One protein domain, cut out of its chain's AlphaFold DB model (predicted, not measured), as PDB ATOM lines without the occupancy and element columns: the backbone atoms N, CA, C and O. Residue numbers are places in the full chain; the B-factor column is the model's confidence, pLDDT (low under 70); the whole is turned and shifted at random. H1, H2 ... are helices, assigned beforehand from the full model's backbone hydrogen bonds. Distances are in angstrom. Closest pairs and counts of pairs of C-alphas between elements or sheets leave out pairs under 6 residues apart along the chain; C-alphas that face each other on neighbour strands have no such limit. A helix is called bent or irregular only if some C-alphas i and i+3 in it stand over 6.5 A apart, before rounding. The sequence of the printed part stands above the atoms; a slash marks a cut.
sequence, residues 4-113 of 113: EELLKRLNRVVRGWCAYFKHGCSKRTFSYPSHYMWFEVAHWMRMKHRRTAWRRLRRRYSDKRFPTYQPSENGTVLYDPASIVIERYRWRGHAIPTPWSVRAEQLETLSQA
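AT A GLANCE: This is residues 4 to 113 of the 113 residues of the protein "DNA polymerase" of Nocardia seriolae (UniProt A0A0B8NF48). Two long helices, H1 and H2, run opposite ways nearly side by side in a narrow body, with the short helix H3 set crosswise near the last residues of H2; from this body a long arm, residues 91 to 113, sticks out and bears H4 far from the rest. After H3 comes a long stretch with no named element, residues 61 to 98, which folds back past the two long helices before it leaves the body as the arm. The printed part has 110 residues with four named helices, in the order H1, H2, H3, H4, and no named strand; its class is all helix. It is extended, with a radius of gyration of the C-alphas of 23.3 A, and the C-alphas span 83 by 25 by 23 A, the free arm adding much of the length.

HOW THE PARTS SIT: From the first printed residue, H1 runs through residues 4 to 21, and after a tight link of 5 residues H2 runs through residues 27 to 48. The two run opposite ways at a shallow tilt of 14 degrees, centre to centre 12.7 A. They are close but not clearly touching: their closest C-alphas, those of Cys 18 and Phe 30, are 7.9 A apart. A second tight link, again of 5 residues, joins H2 to H3, residues 54 to 60. H2 and H3 only just touch, with 3 pairs of C-alphas within 8 A, and H2 does so with residues 45 to 46 alone. Their closest C-alphas are those of Arg 46 and Trp 54, 6.8 A apart, and their lines are about perpendicular, at 81 degrees. H1 and H3 are apart. In the long link of 38 residues after H3, residues 72 to 73 make a short antiparallel pairing with residues 76 to 77. The link ends at H4, residues 99 to 111, which touches no helix and is apart from H1, H2 and H3. Every O i to N i+4 pair is within hydrogen-bond range in H1, H3 and H4, and 15 of 18 are in H2.

IN THESE COORDINATES: H1, Glu 4 to Phe 21, is 25.4 A from first to last C-alpha; C-alpha 4 is at (169.260, 122.514, 176.596) and C-alpha 21 at (157.424, 132.059, 196.936). H2, Lys 27 to Lys 48, is the longest helix with 22 residues and measures 32.6 A from first to last C-alpha. H3, Trp 54 to Arg 60, has 7 residues and a length of 9.8 A between its first and last C-alphas. H4, Pro 99 to Ser 111, has 13 residues and a length of 18.6 A, measured in the same way, and its last C-alpha, 111, is at (158.722, 121.241, 239.116). No helix is bent or irregular.

THE WHOLE: The two C-alphas farthest apart are those of Arg 51 and Ala 113, at 83.3 A, while the first and last printed C-alphas, those of Glu 4 and Ala 113, are 64.4 A apart. Residues 91 to 113, of which 99 to 111 belong to H4, stand free. Without them the body has 87 residues, spans 52 by 23 by 21 A and has a radius of gyration of 14.3 A. The link from H3 to H4, residues 61 to 98, is long. The printed part has no cut and ends at residue 113, the chain's last residue. The mean pLDDT of the printed part is 88.5, and residues 68 and 113 are under 70.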
ATOM      1  N   GLU A   4     169.413 123.424 175.465       95.19
ATOM      2  CA  GLU A   4     169.260 122.514 176.596       95.19
ATOM      3  C   GLU A   4     170.028 122.992 177.837       95.19
ATOM      4  O   GLU A   4     169.459 123.059 178.925       95.19
ATOM      5  N   GLU A   5     171.298 123.380 177.687       95.56
ATOM      6  CA  GLU A   5     172.113 123.915 178.786       95.56
ATOM      7  C   GLU A   5     171.517 125.197 179.375       95.56
ATOM      8  O   GLU A   5     171.464 125.356 180.599       95.56
ATOM      9  N   LEU A   6     171.051 126.102 178.508       95.19
ATOM     10  CA  LEU A   6     170.388 127.339 178.916       95.19
ATOM     11  C   LEU A   6     169.102 127.032 179.693       95.19
ATOM     12  O   LEU A   6     168.909 127.550 180.793       95.19
ATOM     13  N   LEU A   7     168.257 126.149 179.152       95.62
ATOM     14  CA  LEU A   7     166.999 125.747 179.774       95.62
ATOM     15  C   LEU A   7     167.236 125.059 181.121       95.62
ATOM     16  O   LEU A   7     166.576 125.403 182.095       95.62
ATOM     17  N   LYS A   8     168.212 124.147 181.227       96.12
ATOM     18  CA  LYS A   8     168.571 123.484 182.494       96.12
ATOM     19  C   LYS A   8     168.962 124.494 183.572       96.12
ATOM     20  O   LYS A   8     168.461 124.417 184.696       96.12
ATOM     21  N   ARG A   9     169.826 125.459 183.236       95.62
ATOM     22  CA  ARG A   9     170.266 126.508 184.173       95.62
ATOM     23  C   ARG A   9     169.102 127.394 184.610       95.62
ATOM     24  O   ARG A   9     168.907 127.580 185.810       95.62
ATOM     25  N   LEU A  10     168.316 127.884 183.653       95.38
ATOM     26  CA  LEU A  10     167.183 128.771 183.911       95.38
ATOM     27  C   LEU A  10     166.101 128.073 184.744       95.38
ATOM     28  O   LEU A  10     165.676 128.592 185.774       95.38
ATOM     29  N   ASN A  11     165.724 126.853 184.357       95.62
ATOM     30  CA  ASN A  11     164.727 126.059 185.064       95.62
ATOM     31  C   ASN A  11     165.127 125.800 186.515       95.62
ATOM     32  O   ASN A  11     164.265 125.851 187.385       95.62
ATOM     33  N   ARG A  12     166.410 125.533 186.795       96.19
ATOM     34  CA  ARG A  12     166.887 125.292 188.165       96.19
ATOM     35  C   ARG A  12     166.671 126.511 189.060       96.19
ATOM     36  O   ARG A  12     166.125 126.371 190.150       96.19
ATOM     37  N   VAL A  13     167.075 127.692 188.594       95.56
ATOM     38  CA  VAL A  13     166.956 128.943 189.363       95.56
ATOM     39  C   VAL A  13     165.489 129.299 189.583       95.56
ATOM     40  O   VAL A  13     165.063 129.542 190.709       95.56
ATOM     41  N   VAL A  14     164.697 129.266 188.513       94.12
ATOM     42  CA  VAL A  14     163.297 129.690 188.549       94.12
ATOM     43  C   VAL A  14     162.444 128.723 189.365       94.12
ATOM     44  O   VAL A  14     161.587 129.167 190.121       94.12
ATOM     45  N   ARG A  15     162.708 127.412 189.297       94.19
ATOM     46  CA  ARG A  15     162.035 126.436 190.165       94.19
ATOM     47  C   ARG A  15     162.316 126.689 191.640       94.19
ATOM     48  O   ARG A  15     161.375 126.649 192.425       94.19
ATOM     49  N   GLY A  16     163.565 126.978 192.008       93.75
ATOM     50  CA  GLY A  16     163.920 127.323 193.387       93.75
ATOM     51  C   GLY A  16     163.209 128.592 193.861       93.75
ATOM     52  O   GLY A  16     162.596 128.601 194.925       93.75
ATOM     53  N   TRP A  17     163.208 129.633 193.027       92.88
ATOM     54  CA  TRP A  17     162.505 130.883 193.310       92.88
ATOM     55  C   TRP A  17     160.991 130.670 193.477       92.88
ATOM     56  O   TRP A  17     160.412 131.080 194.480       92.88
ATOM     57  N   CYS A  18     160.350 129.946 192.556       93.00
ATOM     58  CA  CYS A  18     158.931 129.612 192.666       93.00
ATOM     59  C   CYS A  18     158.629 128.773 193.916       93.00
ATOM     60  O   CYS A  18     157.620 129.020 194.569       93.00
ATOM     61  N   ALA A  19     159.492 127.816 194.273       92.25
ATOM     62  CA  ALA A  19     159.320 126.998 195.471       92.25
ATOM     63  C   ALA A  19     159.389 127.827 196.761       92.25
ATOM     64  O   ALA A  19     158.601 127.585 197.669       92.25
ATOM     65  N   TYR A  20     160.268 128.830 196.825       91.38
ATOM     66  CA  TYR A  20     160.340 129.757 197.955       91.38
ATOM     67  C   TYR A  20     159.068 130.613 198.075       91.38
ATOM     68  O   TYR A  20     158.468 130.710 199.142       91.38
ATOM     69  N   PHE A  21     158.597 131.177 196.956       89.12
ATOM     70  CA  PHE A  21     157.424 132.059 196.936       89.12
ATOM     71  C   PHE A  21     156.070 131.326 196.866       89.12
ATOM     72  O   PHE A  21     155.030 131.987 196.873       89.12
ATOM     73  N   LYS A  22     156.036 129.983 196.838       88.56
ATOM     74  CA  LYS A  22     154.784 129.205 196.702       88.56
ATOM     75  C   LYS A  22     153.794 129.412 197.850       88.56
ATOM     76  O   LYS A  22     152.610 129.138 197.672       88.56
ATOM     77  N   HIS A  23     154.277 129.882 199.000       87.38
ATOM     78  CA  HIS A  23     153.471 130.156 200.193       87.38
ATOM     79  C   HIS A  23     152.965 131.604 200.283       87.38
ATOM     80  O   HIS A  23     152.137 131.916 201.136       87.38
ATOM     81  N   GLY A  24     153.443 132.492 199.407       82.56
ATOM     82  CA  GLY A  24     153.001 133.882 199.342       82.56
ATOM     83  C   GLY A  24     151.760 134.086 198.466       82.56
ATOM     84  O   GLY A  24     151.347 133.220 197.690       82.56
ATOM     85  N   CYS A  25     151.183 135.288 198.521       75.81
ATOM     86  CA  CYS A  25     150.079 135.719 197.653       75.81
ATOM     87  C   CYS A  25     150.562 136.128 196.244       75.81
ATOM     88  O   CYS A  25     150.233 137.203 195.752       75.81
ATOM     89  N   SER A  26     151.342 135.277 195.571       79.50
ATOM     90  CA  SER A  26     152.094 135.653 194.358       79.50
ATOM     91  C   SER A  26     151.567 135.029 193.057       79.50
ATOM     92  O   SER A  26     152.272 135.039 192.047       79.50
ATOM     93  N   LYS A  27     150.323 134.509 193.024       81.44
ATOM     94  CA  LYS A  27     149.789 133.775 191.846       81.44
ATOM     95  C   LYS A  27     149.843 134.597 190.574       81.44
ATOM     96  O   LYS A  27     150.332 134.122 189.557       81.44
ATOM     97  N   ARG A  28     149.336 135.828 190.656       83.50
ATOM     98  CA  ARG A  28     149.258 136.744 189.517       83.50
ATOM     99  C   ARG A  28     150.648 137.166 189.048       83.50
ATOM    100  O   ARG A  28     150.856 137.346 187.854       83.50
ATOM    101  N   THR A  29     151.602 137.257 189.973       88.62
ATOM    102  CA  THR A  29     152.987 137.605 189.670       88.62
ATOM    103  C   THR A  29     153.664 136.518 188.850       88.62
ATOM    104  O   THR A  29     154.369 136.865 187.918       88.62
ATOM    105  N   PHE A  30     153.416 135.225 189.098       88.44
ATOM    106  CA  PHE A  30     154.085 134.135 188.366       88.44
ATOM    107  C   PHE A  30     153.813 134.114 186.852       88.44
ATOM    108  O   PHE A  30     154.661 133.652 186.090       88.44
ATOM    109  N   SER A  31     152.693 134.666 186.384       90.06
ATOM    110  CA  SER A  31     152.430 134.798 184.944       90.06
ATOM    111  C   SER A  31     153.401 135.752 184.241       90.06
ATOM    112  O   SER A  31     153.720 135.543 183.072       90.06
ATOM    113  N   TYR A  32     153.908 136.771 184.941       91.56
ATOM    114  CA  TYR A  32     154.811 137.755 184.348       91.56
ATOM    115  C   TYR A  32     156.201 137.166 184.024       91.56
ATOM    116  O   TYR A  32     156.582 137.209 182.852       91.56
ATOM    117  N   PRO A  33     156.932 136.529 184.969       91.81
ATOM    118  CA  PRO A  33     158.186 135.846 184.674       91.81
ATOM    119  C   PRO A  33     158.038 134.756 183.620       91.81
ATOM    120  O   PRO A  33     158.938 134.601 182.806       91.81
ATOM    121  N   SER A  34     156.910 134.039 183.586       91.75
ATOM    122  CA  SER A  34     156.652 133.040 182.545       91.75
ATOM    123  C   SER A  34     156.723 133.647 181.142       91.75
ATOM    124  O   SER A  34     157.501 133.200 180.295       91.75
ATOM    125  N   HIS A  35     155.984 134.737 180.924       91.75
ATOM    126  CA  HIS A  35     155.967 135.429 179.641       91.75
ATOM    127  C   HIS A  35     157.321 136.075 179.317       91.75
ATOM    128  O   HIS A  35     157.821 135.951 178.199       91.75
ATOM    129  N   TYR A  36     157.939 136.723 180.309       93.50
ATOM    130  CA  TYR A  36     159.237 137.370 180.157       93.50
ATOM    131  C   TYR A  36     160.336 136.367 179.772       93.50
ATOM    132  O   TYR A  36     161.031 136.555 178.776       93.50
ATOM    133  N   MET A  37     160.438 135.245 180.491       94.62
ATOM    134  CA  MET A  37     161.400 134.178 180.197       94.62
ATOM    135  C   MET A  37     161.192 133.591 178.804       94.62
ATOM    136  O   MET A  37     162.165 133.320 178.098       94.62
ATOM    137  N   TRP A  38     159.936 133.396 178.396       94.00
ATOM    138  CA  TRP A  38     159.633 132.912 177.055       94.00
ATOM    139  C   TRP A  38     160.176 133.861 175.982       94.00
ATOM    140  O   TRP A  38     160.841 133.408 175.047       94.00
ATOM    141  N   PHE A  39     159.954 135.172 176.136       94.19
ATOM    142  CA  PHE A  39     160.475 136.174 175.206       94.19
ATOM    143  C   PHE A  39     161.998 136.201 175.166       94.19
ATOM    144  O   PHE A  39     162.560 136.200 174.071       94.19
ATOM    145  N   GLU A  40     162.661 136.183 176.321       94.94
ATOM    146  CA  GLU A  40     164.124 136.204 176.404       94.94
ATOM    147  C   GLU A  40     164.746 134.972 175.736       94.94
ATOM    148  O   GLU A  40     165.659 135.091 174.915       94.94
ATOM    149  N   VAL A  41     164.202 133.776 175.990       95.06
ATOM    150  CA  VAL A  41     164.674 132.543 175.341       95.06
ATOM    151  C   VAL A  41     164.409 132.584 173.835       95.06
ATOM    152  O   VAL A  41     165.300 132.268 173.042       95.06
ATOM    153  N   ALA A  42     163.224 133.026 173.404       92.94
ATOM    154  CA  ALA A  42     162.897 133.167 171.987       92.94
ATOM    155  C   ALA A  42     163.803 134.192 171.277       92.94
ATOM    156  O   ALA A  42     164.227 133.973 170.137       92.94
ATOM    157  N   HIS A  43     164.119 135.303 171.943       93.81
ATOM    158  CA  HIS A  43     165.034 136.328 171.454       93.81
ATOM    159  C   HIS A  43     166.461 135.784 171.340       93.81
ATOM    160  O   HIS A  43     167.066 135.877 170.269       93.81
ATOM    161  N   TRP A  44     166.961 135.113 172.379       95.06
ATOM    162  CA  TRP A  44     168.260 134.445 172.359       95.06
ATOM    163  C   TRP A  44     168.360 133.421 171.220       95.06
ATOM    164  O   TRP A  44     169.342 133.410 170.476       95.06
ATOM    165  N   MET A  45     167.319 132.610 171.003       93.62
ATOM    166  CA  MET A  45     167.276 131.643 169.902       93.62
ATOM    167  C   MET A  45     167.354 132.317 168.529       93.62
ATOM    168  O   MET A  45     168.073 131.819 167.655       93.62
ATOM    169  N   ARG A  46     166.636 133.435 168.336       92.94
ATOM    170  CA  ARG A  46     166.700 134.242 167.105       92.94
ATOM    171  C   ARG A  46     168.092 134.829 166.897       92.94
ATOM    172  O   ARG A  46     168.630 134.728 165.797       92.94
ATOM    173  N   MET A  47     168.698 135.369 167.951       93.25
ATOM    174  CA  MET A  47     170.038 135.953 167.897       93.25
ATOM    175  C   MET A  47     171.129 134.916 167.633       93.25
ATOM    176  O   MET A  47     172.068 135.198 166.891       93.25
ATOM    177  N   LYS A  48     170.987 133.704 168.178       92.62
ATOM    178  CA  LYS A  48     171.908 132.587 167.938       92.62
ATOM    179  C   LYS A  48     171.816 132.046 166.508       92.62
ATOM    180  O   LYS A  48     172.818 131.603 165.959       92.62
ATOM    181  N   HIS A  49     170.639 132.106 165.882       92.50
ATOM    182  CA  HIS A  49     170.397 131.551 164.545       92.50
ATOM    183  C   HIS A  49     169.941 132.616 163.539       92.50
ATOM    184  O   HIS A  49     168.918 132.457 162.872       92.50
ATOM    185  N   ARG A  50     170.732 133.684 163.384       89.00
ATOM    186  CA  ARG A  50     170.377 134.876 162.582       89.00
ATOM    187  C   ARG A  50     169.934 134.584 161.144       89.00
ATOM    188  O   ARG A  50     169.114 135.307 160.598       89.00
ATOM    189  N   ARG A  51     170.462 133.520 160.525       92.12
ATOM    190  CA  ARG A  51     170.169 133.141 159.127       92.12
ATOM    191  C   ARG A  51     168.975 132.193 158.974       92.12
ATOM    192  O   ARG A  51     168.666 131.771 157.866       92.12
ATOM    193  N   THR A  52     168.322 131.808 160.070       92.50
ATOM    194  CA  THR A  52     167.215 130.846 160.041       92.50
ATOM    195  C   THR A  52     165.895 131.545 160.335       92.50
ATOM    196  O   THR A  52     165.745 132.215 161.352       92.50
ATOM    197  N   ALA A  53     164.899 131.337 159.473       93.19
ATOM    198  CA  ALA A  53     163.559 131.870 159.687       93.19
ATOM    199  C   ALA A  53     162.963 131.387 161.023       93.19
ATOM    200  O   ALA A  53     163.016 130.195 161.345       93.19
ATOM    201  N   TRP A  54     162.302 132.292 161.756       90.06
ATOM    202  CA  TRP A  54     161.706 131.998 163.067       90.06
ATOM    203  C   TRP A  54     160.761 130.793 163.043       90.06
ATOM    204  O   TRP A  54     160.814 129.943 163.924       90.06
ATOM    205  N   ARG A  55     159.946 130.653 161.990       90.38
ATOM    206  CA  ARG A  55     159.040 129.504 161.824       90.38
ATOM    207  C   ARG A  55     159.789 128.167 161.834       90.38
ATOM    208  O   ARG A  55     159.276 127.190 162.373       90.38
ATOM    209  N   ARG A  56     160.986 128.124 161.245       92.06
ATOM    210  CA  ARG A  56     161.825 126.923 161.155       92.06
ATOM    211  C   ARG A  56     162.522 126.648 162.493       92.06
ATOM    212  O   ARG A  56     162.525 125.505 162.936       92.06
ATOM    213  N   LEU A  57     163.008 127.694 163.171       91.62
ATOM    214  CA  LEU A  57     163.554 127.597 164.532       91.62
ATOM    215  C   LEU A  57     162.518 127.093 165.525       91.62
ATOM    216  O   LEU A  57     162.780 126.137 166.246       91.62
ATOM    217  N   ARG A  58     161.324 127.684 165.507       88.38
ATOM    218  CA  ARG A  58     160.219 127.275 166.363       88.38
ATOM    219  C   ARG A  58     159.899 125.801 166.168       88.38
ATOM    220  O   ARG A  58     159.871 125.079 167.143       88.38
ATOM    221  N   ARG A  59     159.735 125.345 164.922       87.94
ATOM    222  CA  ARG A  59     159.467 123.927 164.622       87.94
ATOM    223  C   ARG A  59     160.567 122.983 165.109       87.94
ATOM    224  O   ARG A  59     160.254 121.859 165.471       87.94
ATOM    225  N   ARG A  60     161.832 123.415 165.078       89.69
ATOM    226  CA  ARG A  60     162.976 122.609 165.532       89.69
ATOM    227  C   ARG A  60     163.032 122.496 167.054       89.69
ATOM    228  O   ARG A  60     163.320 121.425 167.564       89.69
ATOM    229  N   TYR A  61     162.783 123.600 167.749       89.75
ATOM    230  CA  TYR A  61     162.968 123.729 169.192       89.75
ATOM    231  C   TYR A  61     161.635 123.813 169.948       89.75
ATOM    232  O   TYR A  61     161.551 124.458 170.987       89.75
ATOM    233  N   SER A  62     160.575 123.217 169.406       85.44
ATOM    234  CA  SER A  62     159.299 123.041 170.099       85.44
ATOM    235  C   SER A  62     158.867 121.594 169.943       85.44
ATOM    236  O   SER A  62     158.693 121.122 168.818       85.44
ATOM    237  N   ASP A  63     158.673 120.908 171.055       83.00
ATOM    238  CA  ASP A  63     158.140 119.559 171.083       83.00
ATOM    239  C   ASP A  63     156.605 119.623 171.149       83.00
ATOM    240  O   ASP A  63     156.018 120.390 171.912       83.00
ATOM    241  N   LYS A  64     155.952 118.814 170.310       80.06
ATOM    242  CA  LYS A  64     154.489 118.715 170.214       80.06
ATOM    243  C   LYS A  64     153.849 118.135 171.480       80.06
ATOM    244  O   LYS A  64     152.641 118.258 171.639       80.06
ATOM    245  N   ARG A  65     154.634 117.478 172.341       80.56
ATOM    246  CA  ARG A  65     154.179 116.892 173.615       80.56
ATOM    247  C   ARG A  65     153.837 117.937 174.679       80.56
ATOM    248  O   ARG A  65     153.138 117.617 175.632       80.56
ATOM    249  N   PHE A  66     154.341 119.159 174.536       77.25
ATOM    250  CA  PHE A  66     154.162 120.248 175.497       77.25
ATOM    251  C   PHE A  66     153.248 121.330 174.912       77.25
ATOM    252  O   PHE A  66     152.970 121.296 173.707       77.25
ATOM    253  N   PRO A  67     152.759 122.289 175.730       75.38
ATOM    254  CA  PRO A  67     151.955 123.392 175.230       75.38
ATOM    255  C   PRO A  67     152.603 124.011 173.999       75.38
ATOM    256  O   PRO A  67     153.815 124.263 173.963       75.38
ATOM    257  N   THR A  68     151.782 124.209 172.966       66.75
ATOM    258  CA  THR A  68     152.246 124.763 171.696       66.75
ATOM    259  C   THR A  68     153.072 126.014 172.002       66.75
ATOM    260  O   THR A  68     152.655 126.829 172.816       66.75
ATOM    261  N   TYR A  69     154.234 126.159 171.359       77.12
ATOM    262  CA  TYR A  69     155.151 127.305 171.485       77.12
ATOM    263  C   TYR A  69     156.175 127.273 172.633       77.12
ATOM    264  O   TYR A  69     157.023 128.166 172.650       77.12
ATOM    265  N   GLN A  70     156.196 126.279 173.526       88.38
ATOM    266  CA  GLN A  70     157.230 126.235 174.570       88.38
ATOM    267  C   GLN A  70     158.608 125.835 173.999       88.38
ATOM    268  O   GLN A  70     158.697 124.823 173.298       88.38
ATOM    269  N   PRO A  71     159.691 126.591 174.276       92.75
ATOM    270  CA  PRO A  71     161.035 126.207 173.859       92.75
ATOM    271  C   PRO A  71     161.472 124.901 174.521       92.75
ATOM    272  O   PRO A  71     161.388 124.753 175.744       92.75
ATOM    273  N   SER A  72     161.968 123.968 173.716       94.06
ATOM    274  CA  SER A  72     162.424 122.660 174.169       94.06
ATOM    275  C   SER A  72     163.552 122.109 173.298       94.06
ATOM    276  O   SER A  72     163.511 122.225 172.073       94.06
ATOM    277  N   GLU A  73     164.520 121.442 173.919       93.06
ATOM    278  CA  GLU A  73     165.598 120.707 173.248       93.06
ATOM    279  C   GLU A  73     165.903 119.431 174.046       93.06
ATOM    280  O   GLU A  73     165.996 119.484 175.272       93.06
ATOM    281  N   ASN A  74     166.024 118.285 173.364       90.62
ATOM    282  CA  ASN A  74     166.391 116.989 173.962       90.62
ATOM    283  C   ASN A  74     165.568 116.605 175.211       90.62
ATOM    284  O   ASN A  74     166.104 116.137 176.212       90.62
ATOM    285  N   GLY A  75     164.256 116.860 175.192       88.81
ATOM    286  CA  GLY A  75     163.359 116.580 176.322       88.81
ATOM    287  C   GLY A  75     163.436 117.585 177.479       88.81
ATOM    288  O   GLY A  75     162.624 117.516 178.400       88.81
ATOM    289  N   THR A  76     164.349 118.559 177.434       93.44
ATOM    290  CA  THR A  76     164.349 119.692 178.365       93.44
ATOM    291  C   THR A  76     163.444 120.786 177.820       93.44
ATOM    292  O   THR A  76     163.659 121.283 176.719       93.44
ATOM    293  N   VAL A  77     162.454 121.192 178.610       94.25
ATOM    294  CA  VAL A  77     161.451 122.202 178.248       94.25
ATOM    295  C   VAL A  77     161.584 123.402 179.167       94.25
ATOM    296  O   VAL A  77     161.874 123.230 180.351       94.25
ATOM    297  N   LEU A  78     161.361 124.610 178.653       94.81
ATOM    298  CA  LEU A  78     161.278 125.812 179.478       94.81
ATOM    299  C   LEU A  78     160.192 125.652 180.549       94.81
ATOM    300  O   LEU A  78     159.020 125.462 180.229       94.81
ATOM    301  N   TYR A  79     160.584 125.741 181.817       93.69
ATOM    302  CA  TYR A  79     159.662 125.695 182.944       93.69
ATOM    303  C   TYR A  79     158.711 126.892 182.898       93.69
ATOM    304  O   TYR A  79     159.154 128.014 182.662       93.69
ATOM    305  N   ASP A  80     157.423 126.647 183.142       92.19
ATOM    306  CA  ASP A  80     156.408 127.687 183.282       92.19
ATOM    307  C   ASP A  80     156.173 128.006 184.771       92.19
ATOM    308  O   ASP A  80     155.532 127.214 185.468       92.19
ATOM    309  N   PRO A  81     156.632 129.165 185.277       92.31
ATOM    310  CA  PRO A  81     156.333 129.628 186.629       92.31
ATOM    311  C   PRO A  81     154.841 129.681 186.962       92.31
ATOM    312  O   PRO A  81     154.466 129.424 188.104       92.31
ATOM    313  N   ALA A  82     153.979 130.005 185.992       91.00
ATOM    314  CA  ALA A  82     152.546 130.164 186.225       91.00
ATOM    315  C   ALA A  82     151.861 128.835 186.581       91.00
ATOM    316  O   ALA A  82     150.844 128.834 187.287       91.00
ATOM    317  N   SER A  83     152.455 127.713 186.158       90.06
ATOM    318  CA  SER A  83     151.971 126.358 186.428       90.06
ATOM    319  C   SER A  83     152.082 125.935 187.897       90.06
ATOM    320  O   SER A  83     151.416 124.982 188.300       90.06
ATOM    321  N   ILE A  84     152.863 126.641 188.728       91.19
ATOM    322  CA  ILE A  84     153.047 126.244 190.128       91.19
ATOM    323  C   ILE A  84     151.737 126.326 190.922       91.19
ATOM    324  O   ILE A  84     150.983 127.304 190.841       91.19
ATOM    325  N   VAL A  85     151.474 125.301 191.731       89.25
ATOM    326  CA  VAL A  85     150.376 125.314 192.701       89.25
ATOM    327  C   VAL A  85     150.794 126.177 193.885       89.25
ATOM    328  O   VAL A  85     151.843 125.956 194.484       89.25
ATOM    329  N   ILE A  86     149.973 127.176 194.206       87.75
ATOM    330  CA  ILE A  86     150.189 128.000 195.394       87.75
ATOM    331  C   ILE A  86     149.571 127.316 196.590       87.75
ATOM    332  O   ILE A  86     148.390 126.970 196.588       87.75
ATOM    333  N   GLU A  87     150.380 127.190 197.627       85.56
ATOM    334  CA  GLU A  87     149.994 126.605 198.891       85.56
ATOM    335  C   GLU A  87     149.758 127.742 199.875       85.56
ATOM    336  O   GLU A  87     150.669 128.201 200.568       85.56
ATOM    337  N   ARG A  88     148.521 128.247 199.884       80.94
ATOM    338  CA  ARG A  88     148.130 129.302 200.818       80.94
ATOM    339  C   ARG A  88     148.276 128.786 202.239       80.94
ATOM    340  O   ARG A  88     147.884 127.655 202.530       80.94
ATOM    341  N   TYR A  89     148.797 129.639 203.116       78.06
ATOM    342  CA  TYR A  89     148.858 129.329 204.533       78.06
ATOM    343  C   TYR A  89     147.463 128.942 205.035       78.06
ATOM    344  O   TYR A  89     146.514 129.726 204.963       78.06
ATOM    345  N   ARG A  90     147.341 127.705 205.513       78.38
ATOM    346  CA  ARG A  90     146.128 127.222 206.161       78.38
ATOM    347  C   ARG A  90     146.129 127.740 207.589       78.38
ATOM    348  O   ARG A  90     147.097 127.530 208.313       78.38
ATOM    349  N   TRP A  91     145.032 128.370 207.996       81.44
ATOM    350  CA  TRP A  91     144.815 128.733 209.391       81.44
ATOM    351  C   TRP A  91     144.978 127.499 210.293       81.44
ATOM    352  O   TRP A  91     144.333 126.473 210.063       81.44
ATOM    353  N   ARG A  92     145.860 127.593 211.294       78.62
ATOM    354  CA  ARG A  92     146.181 126.510 212.243       78.62
ATOM    355  C   ARG A  92     145.537 126.702 213.623       78.62
ATOM    356  O   ARG A  92     145.860 125.967 214.545       78.62
ATOM    357  N   GLY A  93     144.608 127.650 213.759       83.12
ATOM    358  CA  GLY A  93     144.019 127.990 215.053       83.12
ATOM    359  C   GLY A  93     144.935 128.857 215.915       83.12
ATOM    360  O   GLY A  93     146.029 129.240 215.505       83.12
ATOM    361  N   HIS A  94     144.466 129.158 217.126       80.38
ATOM    362  CA  HIS A  94     145.207 129.947 218.114       80.38
ATOM    363  C   HIS A  94     146.222 129.118 218.922       80.38
ATOM    364  O   HIS A  94     147.086 129.687 219.577       80.38
ATOM    365  N   ALA A  95     146.149 127.785 218.855       74.56
ATOM    366  CA  ALA A  95     146.979 126.860 219.628       74.56
ATOM    367  C   ALA A  95     148.215 126.387 218.840       74.56
ATOM    368  O   ALA A  95     148.464 125.189 218.714       74.56
ATOM    369  N   ILE A  96     148.973 127.314 218.247       78.88
ATOM    370  CA  ILE A  96     150.263 126.972 217.633       78.88
ATOM    371  C   ILE A  96     151.303 126.970 218.757       78.88
ATOM    372  O   ILE A  96     151.589 128.047 219.285       78.88
ATOM    373  N   PRO A  97     151.873 125.809 219.141       77.88
ATOM    374  CA  PRO A  97     152.888 125.775 220.177       77.88
ATOM    375  C   PRO A  97     154.091 126.588 219.707       77.88
ATOM    376  O   PRO A  97     154.653 126.360 218.632       77.88
ATOM    377  N   THR A  98     154.459 127.576 220.510       84.06
ATOM    378  CA  THR A  98     155.678 128.347 220.304       84.06
ATOM    379  C   THR A  98     156.799 127.714 221.127       84.06
ATOM    380  O   THR A  98     156.529 127.004 222.098       84.06
ATOM    381  N   PRO A  99     158.075 127.979 220.807       86.31
ATOM    382  CA  PRO A  99     159.191 127.466 221.605       86.31
ATOM    383  C   PRO A  99     159.083 127.802 223.104       86.31
ATOM    384  O   PRO A  99     159.597 127.075 223.947       86.31
ATOM    385  N   TRP A 100     158.386 128.890 223.439       86.00
ATOM    386  CA  TRP A 100     158.174 129.359 224.806       86.00
ATOM    387  C   TRP A 100     157.071 128.594 225.533       86.00
ATOM    388  O   TRP A 100     157.239 128.292 226.709       86.00
ATOM    389  N   SER A 101     155.980 128.236 224.844       86.12
ATOM    390  CA  SER A 101     154.903 127.442 225.450       86.12
ATOM    391  C   SER A 101     155.370 126.018 225.751       86.12
ATOM    392  O   SER A 101     155.107 125.509 226.830       86.12
ATOM    393  N   VAL A 102     156.165 125.424 224.851       86.69
ATOM    394  CA  VAL A 102     156.779 124.102 225.080       86.69
ATOM    395  C   VAL A 102     157.766 124.148 226.251       86.69
ATOM    396  O   VAL A 102     157.793 123.243 227.078       86.69
ATOM    397  N   ARG A 103     158.575 125.212 226.354       86.44
ATOM    398  CA  ARG A 103     159.507 125.385 227.477       86.44
ATOM    399  C   ARG A 103     158.781 125.577 228.812       86.44
ATOM    400  O   ARG A 103     159.263 125.070 229.816       86.44
ATOM    401  N   ALA A 104     157.663 126.303 228.834       85.06
ATOM    402  CA  ALA A 104     156.863 126.486 230.043       85.06
ATOM    403  C   ALA A 104     156.310 125.144 230.552       85.06
ATOM    404  O   ALA A 104     156.559 124.800 231.702       85.06
ATOM    405  N   GLU A 105     155.704 124.334 229.676       87.00
ATOM    406  CA  GLU A 105     155.234 122.982 230.021       87.00
ATOM    407  C   GLU A 105     156.370 122.081 230.534       87.00
ATOM    408  O   GLU A 105     156.202 121.347 231.508       87.00
ATOM    409  N   GLN A 106     157.556 122.150 229.918       88.50
ATOM    410  CA  GLN A 106     158.730 121.396 230.375       88.50
ATOM    411  C   GLN A 106     159.155 121.793 231.793       88.50
ATOM    412  O   GLN A 106     159.470 120.921 232.598       88.50
ATOM    413  N   LEU A 107     159.167 123.091 232.107       87.81
ATOM    414  CA  LEU A 107     159.517 123.585 233.441       87.81
ATOM    415  C   LEU A 107     158.460 123.206 234.482       87.81
ATOM    416  O   LEU A 107     158.821 122.794 235.581       87.81
ATOM    417  N   GLU A 108     157.177 123.285 234.127       90.75
ATOM    418  CA  GLU A 108     156.075 122.826 234.978       90.75
ATOM    419  C   GLU A 108     156.215 121.330 235.294       90.75
ATOM    420  O   GLU A 108     156.199 120.948 236.464       90.75
ATOM    421  N   THR A 109     156.488 120.506 234.279       92.12
ATOM    422  CA  THR A 109     156.722 119.058 234.437       92.12
ATOM    423  C   THR A 109     157.910 118.760 235.362       92.12
ATOM    424  O   THR A 109     157.833 117.862 236.193       92.12
ATOM    425  N   LEU A 110     159.001 119.525 235.249       88.25
ATOM    426  CA  LEU A 110     160.199 119.368 236.085       88.25
ATOM    427  C   LEU A 110     160.003 119.850 237.528       88.25
ATOM    428  O   LEU A 110     160.732 119.412 238.406       88.25
ATOM    429  N   SER A 111     159.054 120.755 237.769       81.81
ATOM    430  CA  SER A 111     158.722 121.241 239.116       81.81
ATOM    431  C   SER A 111     157.746 120.341 239.876       81.81
ATOM    432  O   SER A 111     157.639 120.452 241.094       81.81
ATOM    433  N   GLN A 112     157.020 119.477 239.159       82.00
ATOM    434  CA  GLN A 112     156.089 118.500 239.731       82.00
ATOM    435  C   GLN A 112     156.731 117.125 239.993       82.00
ATOM    436  O   GLN A 112     156.068 116.259 240.566       82.00
ATOM    437  N   ALA A 113     157.985 116.930 239.573       63.31
ATOM    438  CA  ALA A 113     158.800 115.739 239.823       63.31
ATOM    439  C   ALA A 113     159.733 115.953 241.023       63.31
ATOM    440  O   ALA A 113     159.941 114.971 241.772       63.31
TER     441      ALA A 113